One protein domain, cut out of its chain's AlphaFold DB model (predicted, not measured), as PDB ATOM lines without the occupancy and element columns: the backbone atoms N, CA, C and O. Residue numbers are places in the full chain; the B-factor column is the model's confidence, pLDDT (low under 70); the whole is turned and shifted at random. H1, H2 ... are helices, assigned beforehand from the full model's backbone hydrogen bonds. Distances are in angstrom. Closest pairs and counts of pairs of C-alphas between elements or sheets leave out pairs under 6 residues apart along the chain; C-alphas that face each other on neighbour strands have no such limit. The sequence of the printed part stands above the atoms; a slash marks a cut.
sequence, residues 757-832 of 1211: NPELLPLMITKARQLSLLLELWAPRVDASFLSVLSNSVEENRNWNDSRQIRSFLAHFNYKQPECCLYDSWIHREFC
ATOM      1  N   ASN A 757     -68.831 339.948 817.526       83.25
ATOM      2  CA  ASN A 757     -69.327 341.318 817.579       83.25
ATOM      3  C   ASN A 757     -70.280 341.654 816.416       83.25
ATOM      4  O   ASN A 757     -69.848 342.174 815.381       83.25
ATOM      5  N   PRO A 758     -71.592 341.442 816.617       88.94
ATOM      6  CA  PRO A 758     -72.622 341.806 815.649       88.94
ATOM      7  C   PRO A 758     -72.651 343.291 815.259       88.94
ATOM      8  O   PRO A 758     -73.155 343.615 814.188       88.94
ATOM      9  N   GLU A 759     -72.096 344.204 816.069       87.06
ATOM     10  CA  GLU A 759     -72.054 345.645 815.756       87.06
ATOM     11  C   GLU A 759     -71.182 345.959 814.529       87.06
ATOM     12  O   GLU A 759     -71.315 347.024 813.931       87.06
ATOM     13  N   LEU A 760     -70.311 345.028 814.121       89.75
ATOM     14  CA  LEU A 760     -69.486 345.144 812.916       89.75
ATOM     15  C   LEU A 760     -70.244 344.797 811.626       89.75
ATOM     16  O   LEU A 760     -69.669 344.910 810.542       89.75
ATOM     17  N   LEU A 761     -71.524 344.417 811.719       92.88
ATOM     18  CA  LEU A 761     -72.388 344.119 810.574       92.88
ATOM     19  C   LEU A 761     -72.322 345.175 809.451       92.88
ATOM     20  O   LEU A 761     -72.197 344.764 808.298       92.88
ATOM     21  N   PRO A 762     -72.313 346.503 809.712       92.62
ATOM     22  CA  PRO A 762     -72.221 347.505 808.647       92.62
ATOM     23  C   PRO A 762     -70.972 347.374 807.761       92.62
ATOM     24  O   PRO A 762     -71.007 347.743 806.590       92.62
ATOM     25  N   LEU A 763     -69.872 346.799 808.260       92.06
ATOM     26  CA  LEU A 763     -68.669 346.592 807.447       92.06
ATOM     27  C   LEU A 763     -68.885 345.561 806.321       92.06
ATOM     28  O   LEU A 763     -68.146 345.586 805.334       92.06
ATOM     29  N   MET A 764     -69.918 344.710 806.412       93.69
ATOM     30  CA  MET A 764     -70.275 343.733 805.371       93.69
ATOM     31  C   MET A 764     -70.662 344.373 804.040       93.69
ATOM     32  O   MET A 764     -70.522 343.729 803.002       93.69
ATOM     33  N   ILE A 765     -71.071 345.646 804.040       91.00
ATOM     34  CA  ILE A 765     -71.366 346.405 802.813       91.00
ATOM     35  C   ILE A 765     -70.142 346.444 801.883       91.00
ATOM     36  O   ILE A 765     -70.276 346.405 800.665       91.00
ATOM     37  N   THR A 766     -68.931 346.423 802.449       89.62
ATOM     38  CA  THR A 766     -67.673 346.409 801.680       89.62
ATOM     39  C   THR A 766     -67.267 345.019 801.172       89.62
ATOM     40  O   THR A 766     -66.262 344.887 800.472       89.62
ATOM     41  N   LYS A 767     -68.019 343.965 801.520       92.62
ATOM     42  CA  LYS A 767     -67.701 342.555 801.246       92.62
ATOM     43  C   LYS A 767     -68.889 341.827 800.609       92.62
ATOM     44  O   LYS A 767     -69.342 340.802 801.113       92.62
ATOM     45  N   ALA A 768     -69.353 342.318 799.457       91.75
ATOM     46  CA  ALA A 768     -70.506 341.778 798.720       91.75
ATOM     47  C   ALA A 768     -70.512 340.239 798.585       91.75
ATOM     48  O   ALA A 768     -71.521 339.588 798.844       91.75
ATOM     49  N   ARG A 769     -69.361 339.631 798.269       90.44
ATOM     50  CA  ARG A 769     -69.210 338.169 798.114       90.44
ATOM     51  C   ARG A 769     -69.438 337.352 799.388       90.44
ATOM     52  O   ARG A 769     -69.610 336.140 799.308       90.44
ATOM     53  N   GLN A 770     -69.387 337.988 800.553       93.75
ATOM     54  CA  GLN A 770     -69.571 337.339 801.849       93.75
ATOM     55  C   GLN A 770     -70.972 337.583 802.427       93.75
ATOM     56  O   GLN A 770     -71.266 337.064 803.499       93.75
ATOM     57  N   LEU A 771     -71.851 338.331 801.741       94.75
ATOM     58  CA  LEU A 771     -73.206 338.637 802.228       94.75
ATOM     59  C   LEU A 771     -74.033 337.385 802.533       94.75
ATOM     60  O   LEU A 771     -74.856 337.411 803.443       94.75
ATOM     61  N   SER A 772     -73.766 336.274 801.843       93.25
ATOM     62  CA  SER A 772     -74.378 334.977 802.140       93.25
ATOM     63  C   SER A 772     -74.194 334.547 803.597       93.25
ATOM     64  O   SER A 772     -75.091 333.915 804.136       93.25
ATOM     65  N   LEU A 773     -73.117 334.951 804.284       94.25
ATOM     66  CA  LEU A 773     -72.935 334.678 805.718       94.25
ATOM     67  C   LEU A 773     -74.095 335.190 806.578       94.25
ATOM     68  O   LEU A 773     -74.374 334.606 807.619       94.25
ATOM     69  N   LEU A 774     -74.780 336.250 806.145       95.12
ATOM     70  CA  LEU A 774     -75.919 336.829 806.857       95.12
ATOM     71  C   LEU A 774     -77.214 336.016 806.702       95.12
ATOM     72  O   LEU A 774     -78.224 336.359 807.310       95.12
ATOM     73  N   LEU A 775     -77.178 334.949 805.901       94.00
ATOM     74  CA  LEU A 775     -78.252 333.967 805.752       94.00
ATOM     75  C   LEU A 775     -77.978 332.682 806.551       94.00
ATOM     76  O   LEU A 775     -78.811 331.781 806.557       94.00
ATOM     77  N   GLU A 776     -76.813 332.560 807.199       92.94
ATOM     78  CA  GLU A 776     -76.495 331.395 808.027       92.94
ATOM     79  C   GLU A 776     -77.285 331.407 809.352       92.94
ATOM     80  O   GLU A 776     -77.662 332.457 809.868       92.94
ATOM     81  N   LEU A 777     -77.483 330.234 809.964       87.31
ATOM     82  CA  LEU A 777     -78.298 330.039 811.178       87.31
ATOM     83  C   LEU A 777     -77.915 330.922 812.375       87.31
ATOM     84  O   LEU A 777     -78.751 331.239 813.216       87.31
ATOM     85  N   TRP A 778     -76.636 331.266 812.499       87.31
ATOM     86  CA  TRP A 778     -76.121 332.079 813.602       87.31
ATOM     87  C   TRP A 778     -76.157 333.581 813.303       87.31
ATOM     88  O   TRP A 778     -75.842 334.366 814.199       87.31
ATOM     89  N   ALA A 779     -76.443 333.971 812.058       91.75
ATOM     90  CA  ALA A 779     -76.264 335.332 811.587       91.75
ATOM     91  C   ALA A 779     -77.081 336.339 812.410       91.75
ATOM     92  O   ALA A 779     -78.211 336.047 812.823       91.75
ATOM     93  N   PRO A 780     -76.543 337.549 812.647       89.75
ATOM     94  CA  PRO A 780     -77.332 338.617 813.235       89.75
ATOM     95  C   PRO A 780     -78.496 338.984 812.309       89.75
ATOM     96  O   PRO A 780     -78.399 338.881 811.086       89.75
ATOM     97  N   ARG A 781     -79.609 339.444 812.893       91.25
ATOM     98  CA  ARG A 781     -80.776 339.872 812.112       91.25
ATOM     99  C   ARG A 781     -80.407 341.048 811.212       91.25
ATOM    100  O   ARG A 781     -79.902 342.059 811.693       91.25
ATOM    101  N   VAL A 782     -80.719 340.917 809.928       94.19
ATOM    102  CA  VAL A 782     -80.566 341.983 808.935       94.19
ATOM    103  C   VAL A 782     -81.771 342.916 809.030       94.19
ATOM    104  O   VAL A 782     -82.909 342.476 808.875       94.19
ATOM    105  N   ASP A 783     -81.532 344.194 809.317       93.81
ATOM    106  CA  ASP A 783     -82.590 345.199 809.415       93.81
ATOM    107  C   ASP A 783     -82.739 346.034 808.130       93.81
ATOM    108  O   ASP A 783     -81.904 346.006 807.223       93.81
ATOM    109  N   ALA A 784     -83.829 346.801 808.047       95.31
ATOM    110  CA  ALA A 784     -84.110 347.654 806.893       95.31
ATOM    111  C   ALA A 784     -83.065 348.770 806.697       95.31
ATOM    112  O   ALA A 784     -82.878 349.237 805.574       95.31
ATOM    113  N   SER A 785     -82.375 349.191 807.763       95.12
ATOM    114  CA  SER A 785     -81.348 350.231 807.673       95.12
ATOM    115  C   SER A 785     -80.113 349.713 806.938       95.12
ATOM    116  O   SER A 785     -79.629 350.371 806.018       95.12
ATOM    117  N   PHE A 786     -79.680 348.489 807.250       95.50
ATOM    118  CA  PHE A 786     -78.602 347.810 806.544       95.50
ATOM    119  C   PHE A 786     -78.951 347.602 805.068       95.50
ATOM    120  O   PHE A 786     -78.152 347.955 804.203       95.50
ATOM    121  N   LEU A 787     -80.159 347.108 804.766       96.38
ATOM    122  CA  LEU A 787     -80.623 346.920 803.383       96.38
ATOM    123  C   LEU A 787     -80.662 348.243 802.604       96.38
ATOM    124  O   LEU A 787     -80.266 348.282 801.440       96.38
ATOM    125  N   SER A 788     -81.068 349.344 803.246       95.00
ATOM    126  CA  SER A 788     -81.052 350.671 802.624       95.00
ATOM    127  C   SER A 788     -79.639 351.134 802.273       95.00
ATOM    128  O   SER A 788     -79.428 351.648 801.176       95.00
ATOM    129  N   VAL A 789     -78.667 350.969 803.174       94.50
ATOM    130  CA  VAL A 789     -77.273 351.359 802.898       94.50
ATOM    131  C   VAL A 789     -76.666 350.455 801.827       94.50
ATOM    132  O   VAL A 789     -75.972 350.933 800.929       94.50
ATOM    133  N   LEU A 790     -76.971 349.159 801.879       94.56
ATOM    134  CA  LEU A 790     -76.525 348.196 800.887       94.56
ATOM    135  C   LEU A 790     -77.068 348.545 799.491       94.56
ATOM    136  O   LEU A 790     -76.302 348.538 798.533       94.56
ATOM    137  N   SER A 791     -78.340 348.945 799.384       93.94
ATOM    138  CA  SER A 791     -78.934 349.449 798.137       93.94
ATOM    139  C   SER A 791     -78.173 350.652 797.578       93.94
ATOM    140  O   SER A 791     -77.847 350.657 796.395       93.94
ATOM    141  N   ASN A 792     -77.829 351.634 798.417       92.19
ATOM    142  CA  ASN A 792     -77.060 352.807 797.980       92.19
ATOM    143  C   ASN A 792     -75.656 352.415 797.488       92.19
ATOM    144  O   ASN A 792     -75.169 352.959 796.501       92.19
ATOM    145  N   SER A 793     -75.020 351.422 798.121       91.69
ATOM    146  CA  SER A 793     -73.683 350.964 797.711       91.69
ATOM    147  C   SER A 793     -73.650 350.331 796.315       91.69
ATOM    148  O   SER A 793     -72.606 350.338 795.668       91.69
ATOM    149  N   VAL A 794     -74.779 349.806 795.822       89.44
ATOM    150  CA  VAL A 794     -74.876 349.242 794.464       89.44
ATOM    151  C   VAL A 794     -74.698 350.317 793.401       89.44
ATOM    152  O   VAL A 794     -74.088 350.040 792.373       89.44
ATOM    153  N   GLU A 795     -75.224 351.521 793.638       82.31
ATOM    154  CA  GLU A 795     -75.141 352.642 792.692       82.31
ATOM    155  C   GLU A 795     -73.692 353.120 792.515       82.31
ATOM    156  O   GLU A 795     -73.296 353.549 791.432       82.31
ATOM    157  N   GLU A 796     -72.873 352.980 793.560       83.50
ATOM    158  CA  GLU A 796     -71.452 353.337 793.548       83.50
ATOM    159  C   GLU A 796     -70.552 352.202 793.018       83.50
ATOM    160  O   GLU A 796     -69.413 352.445 792.597       83.50
ATOM    161  N   ASN A 797     -71.034 350.955 793.029       81.69
ATOM    162  CA  ASN A 797     -70.217 349.786 792.732       81.69
ATOM    163  C   ASN A 797     -70.102 349.516 791.224       81.69
ATOM    164  O   ASN A 797     -71.058 349.131 790.554       81.69
ATOM    165  N   ARG A 798     -68.879 349.646 790.698       79.19
ATOM    166  CA  ARG A 798     -68.562 349.373 789.284       79.19
ATOM    167  C   ARG A 798     -68.326 347.892 788.979       79.19
ATOM    168  O   ARG A 798     -68.248 347.519 787.812       79.19
ATOM    169  N   ASN A 799     -68.166 347.047 789.996       87.38
ATOM    170  CA  ASN A 799     -67.963 345.617 789.812       87.38
ATOM    171  C   ASN A 799     -69.317 344.917 789.642       87.38
ATOM    172  O   ASN A 799     -70.107 344.829 790.583       87.38
ATOM    173  N   TRP A 800     -69.562 344.379 788.447       87.94
ATOM    174  CA  TRP A 800     -70.807 343.687 788.113       87.94
ATOM    175  C   TRP A 800     -71.094 342.504 789.047       87.94
ATOM    176  O   TRP A 800     -72.248 342.274 789.400       87.94
ATOM    177  N   ASN A 801     -70.058 341.774 789.480       89.06
ATOM    178  CA  ASN A 801     -70.222 340.590 790.322       89.06
ATOM    179  C   ASN A 801     -70.698 341.002 791.718       89.06
ATOM    180  O   ASN A 801     -71.723 340.525 792.195       89.06
ATOM    181  N   ASP A 802     -70.027 341.980 792.326       90.88
ATOM    182  CA  ASP A 802     -70.438 342.507 793.627       90.88
ATOM    183  C   ASP A 802     -71.845 343.131 793.551       90.88
ATOM    184  O   ASP A 802     -72.673 342.883 794.427       90.88
ATOM    185  N   SER A 803     -72.154 343.855 792.466       90.81
ATOM    186  CA  SER A 803     -73.493 344.401 792.194       90.81
ATOM    187  C   SER A 803     -74.560 343.301 792.131       90.81
ATOM    188  O   SER A 803     -75.598 343.406 792.785       90.81
ATOM    189  N   ARG A 804     -74.296 342.204 791.410       91.06
ATOM    190  CA  ARG A 804     -75.198 341.048 791.312       91.06
ATOM    191  C   ARG A 804     -75.408 340.365 792.663       91.06
ATOM    192  O   ARG A 804     -76.552 340.067 793.006       91.06
ATOM    193  N   GLN A 805     -74.343 340.136 793.433       92.38
ATOM    194  CA  GLN A 805     -74.433 339.517 794.763       92.38
ATOM    195  C   GLN A 805     -75.278 340.369 795.715       92.38
ATOM    196  O   GLN A 805     -76.173 339.852 796.384       92.38
ATOM    197  N   ILE A 806     -75.060 341.687 795.715       93.94
ATOM    198  CA  ILE A 806     -75.864 342.616 796.508       93.94
ATOM    199  C   ILE A 806     -77.333 342.590 796.069       93.94
ATOM    200  O   ILE A 806     -78.216 342.461 796.914       93.94
ATOM    201  N   ARG A 807     -77.614 342.685 794.765       93.19
ATOM    202  CA  ARG A 807     -78.990 342.684 794.238       93.19
ATOM    203  C   ARG A 807     -79.729 341.388 794.553       93.19
ATOM    204  O   ARG A 807     -80.863 341.431 795.020       93.19
ATOM    205  N   SER A 808     -79.055 340.248 794.403       92.25
ATOM    206  CA  SER A 808     -79.590 338.928 794.771       92.25
ATOM    207  C   SER A 808     -79.944 338.865 796.259       92.25
ATOM    208  O   SER A 808     -81.012 338.379 796.630       92.25
ATOM    209  N   PHE A 809     -79.074 339.410 797.114       94.88
ATOM    210  CA  PHE A 809     -79.310 339.490 798.552       94.88
ATOM    211  C   PHE A 809     -80.487 340.416 798.889       94.88
ATOM    212  O   PHE A 809     -81.374 340.036 799.645       94.88
ATOM    213  N   LEU A 810     -80.562 341.605 798.285       94.62
ATOM    214  CA  LEU A 810     -81.700 342.516 798.454       94.62
ATOM    215  C   LEU A 810     -83.016 341.871 797.979       94.62
ATOM    216  O   LEU A 810     -84.047 342.025 798.635       94.62
ATOM    217  N   ALA A 811     -82.982 341.129 796.867       92.75
ATOM    218  CA  ALA A 811     -84.142 340.438 796.307       92.75
ATOM    219  C   ALA A 811     -84.639 339.322 797.235       92.75
ATOM    220  O   ALA A 811     -85.847 339.184 797.420       92.75
ATOM    221  N   HIS A 812     -83.729 338.597 797.895       93.12
ATOM    222  CA  HIS A 812     -84.072 337.600 798.914       93.12
ATOM    223  C   HIS A 812     -84.924 338.192 800.054       93.12
ATOM    224  O   HIS A 812     -85.869 337.559 800.519       93.12
ATOM    225  N   PHE A 813     -84.645 339.435 800.463       93.88
ATOM    226  CA  PHE A 813     -85.428 340.159 801.473       93.88
ATOM    227  C   PHE A 813     -86.630 340.929 800.901       93.88
ATOM    228  O   PHE A 813     -87.249 341.711 801.623       93.88
ATOM    229  N   ASN A 814     -86.976 340.736 799.621       93.56
ATOM    230  CA  ASN A 814     -87.996 341.511 798.904       93.56
ATOM    231  C   ASN A 814     -87.790 343.037 799.018       93.56
ATOM    232  O   ASN A 814     -88.753 343.807 799.056       93.56
ATOM    233  N   TYR A 815     -86.535 343.491 799.103       94.25
ATOM    234  CA  TYR A 815     -86.195 344.911 799.179       94.25
ATOM    235  C   TYR A 815     -86.128 345.528 797.775       94.25
ATOM    236  O   TYR A 815     -85.747 344.868 796.803       94.25
ATOM    237  N   LYS A 816     -86.498 346.811 797.657       89.69
ATOM    238  CA  LYS A 816     -86.506 347.530 796.375       89.69
ATOM    239  C   LYS A 816     -85.090 347.588 795.789       89.69
ATOM    240  O   LYS A 816     -84.169 348.040 796.461       89.69
ATOM    241  N   GLN A 817     -84.940 347.168 794.534       88.88
ATOM    242  CA  GLN A 817     -83.665 347.210 793.817       88.88
ATOM    243  C   GLN A 817     -83.393 348.616 793.248       88.88
ATOM    244  O   GLN A 817     -84.334 349.253 792.762       88.88
ATOM    245  N   PRO A 818     -82.138 349.098 793.268       88.25
ATOM    246  CA  PRO A 818     -81.745 350.326 792.574       88.25
ATOM    247  C   PRO A 818     -81.720 350.117 791.052       88.25
ATOM    248  O   PRO A 818     -81.688 348.982 790.572       88.25
ATOM    249  N   GLU A 819     -81.705 351.195 790.271       84.00
ATOM    250  CA  GLU A 819     -81.657 351.116 788.803       84.00
ATOM    251  C   GLU A 819     -80.360 350.436 788.319       84.00
ATOM    252  O   GLU A 819     -79.319 350.516 788.977       84.00
ATOM    253  N   CYS A 820     -80.416 349.686 787.214       83.56
ATOM    254  CA  CYS A 820     -79.260 348.977 786.659       83.56
ATOM    255  C   CYS A 820     -78.839 349.587 785.320       83.56
ATOM    256  O   CYS A 820     -79.526 349.410 784.316       83.56
ATOM    257  N   CYS A 821     -77.669 350.232 785.297       77.50
ATOM    258  CA  CYS A 821     -77.115 350.881 784.103       77.50
ATOM    259  C   CYS A 821     -76.544 349.905 783.052       77.50
ATOM    260  O   CYS A 821     -76.128 350.339 781.981       77.50
ATOM    261  N   LEU A 822     -76.487 348.598 783.339       81.19
ATOM    262  CA  LEU A 822     -75.933 347.573 782.446       81.19
ATOM    263  C   LEU A 822     -77.018 346.979 781.531       81.19
ATOM    264  O   LEU A 822     -77.319 345.791 781.630       81.19
ATOM    265  N   TYR A 823     -77.620 347.799 780.666       78.31
ATOM    266  CA  TYR A 823     -78.792 347.434 779.849       78.31
ATOM    267  C   TYR A 823     -78.611 346.156 779.005       78.31
ATOM    268  O   TYR A 823     -79.524 345.336 778.923       78.31
ATOM    269  N   ASP A 824     -77.413 345.933 778.461       82.38
ATOM    270  CA  ASP A 824     -77.080 344.757 777.645       82.38
ATOM    271  C   ASP A 824     -76.520 343.602 778.503       82.38
ATOM    272  O   ASP A 824     -75.453 343.057 778.218       82.38
ATOM    273  N   SER A 825     -77.185 343.258 779.613       88.19
ATOM    274  CA  SER A 825     -76.707 342.198 780.512       88.19
ATOM    275  C   SER A 825     -77.805 341.422 781.231       88.19
ATOM    276  O   SER A 825     -78.934 341.890 781.395       88.19
ATOM    277  N   TRP A 826     -77.443 340.247 781.754       89.75
ATOM    278  CA  TRP A 826     -78.322 339.469 782.628       89.75
ATOM    279  C   TRP A 826     -78.686 340.183 783.924       89.75
ATOM    280  O   TRP A 826     -79.791 339.989 784.415       89.75
ATOM    281  N   ILE A 827     -77.809 341.033 784.466       87.94
ATOM    282  CA  ILE A 827     -78.092 341.765 785.711       87.94
ATOM    283  C   ILE A 827     -79.292 342.693 785.506       87.94
ATOM    284  O   ILE A 827     -80.175 342.762 786.358       87.94
ATOM    285  N   HIS A 828     -79.350 343.372 784.363       87.88
ATOM    286  CA  HIS A 828     -80.491 344.210 784.023       87.88
ATOM    287  C   HIS A 828     -81.750 343.361 783.801       87.88
ATOM    288  O   HIS A 828     -82.777 343.635 784.416       87.88
ATOM    289  N   ARG A 829     -81.662 342.275 783.016       86.19
ATOM    290  CA  ARG A 829     -82.804 341.367 782.774       86.19
ATOM    291  C   ARG A 829     -83.373 340.736 784.049       86.19
ATOM    292  O   ARG A 829     -84.565 340.467 784.107       86.19
ATOM    293  N   GLU A 830     -82.531 340.454 785.039       85.06
ATOM    294  CA  GLU A 830     -82.918 339.749 786.264       85.06
ATOM    295  C   GLU A 830     -83.557 340.671 787.312       85.06
ATOM    296  O   GLU A 830     -84.472 340.250 788.018       85.06
ATOM    297  N   PHE A 831     -83.086 341.918 787.421       86.56
ATOM    298  CA  PHE A 831     -83.458 342.815 788.522       86.56
ATOM    299  C   PHE A 831     -84.264 344.054 788.106       86.56
ATOM    300  O   PHE A 831     -84.694 344.803 788.986       86.56
ATOM    301  N   CYS A 832     -84.485 344.295 786.810       80.94
ATOM    302  CA  CYS A 832     -85.349 345.382 786.349       80.94
ATOM    303  C   CYS A 832     -86.806 344.919 786.222       80.94
ATOM    304  O   CYS A 832     -87.101 343.891 785.622       80.94
TER     305      CYS A 832
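AT A GLANCE: This is residues 757 to 832 of the 1211 residues of an uncharacterized protein of Tritrichomonas foetus (UniProt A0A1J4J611). What shape? A helical hairpin, H3 and H4, has H1 and H2 toward one end, H5 at the other. How big? The compact, all-helix 76 printed residues have radius of gyration of the C-alphas 12.2 A, spans 40, 20 and 19 A.

HOW THE PARTS SIT: What touches? H1, residues 758 to 766, touches H3, 784 to 796. H3 and H4, 800 to 812, form a hairpin, closest at C-alphas 794 and 803, 5.5 A. H4 touches H2, 768 to 775, and only just H5, 826 to 831, with 3 pairs of C-alphas within 8 A. Backbones? Every O i to N i+4 pair is within hydrogen-bond range in H4 and H5, 7 of 9 in H3, 0 in H1 and H2, but 5 of 6 and 4 of 5 for O i to N i+3.

IN THESE COORDINATES: H1's start? C-alpha 758 is at (-72.622, 341.806, 815.649). H5's end? C-alpha 831 is at (-83.458, 342.815, 788.522).

THE WHOLE: Long link? H4 to H5 is. Cut, low pLDDT? The printed part has no cut, no residue under 70.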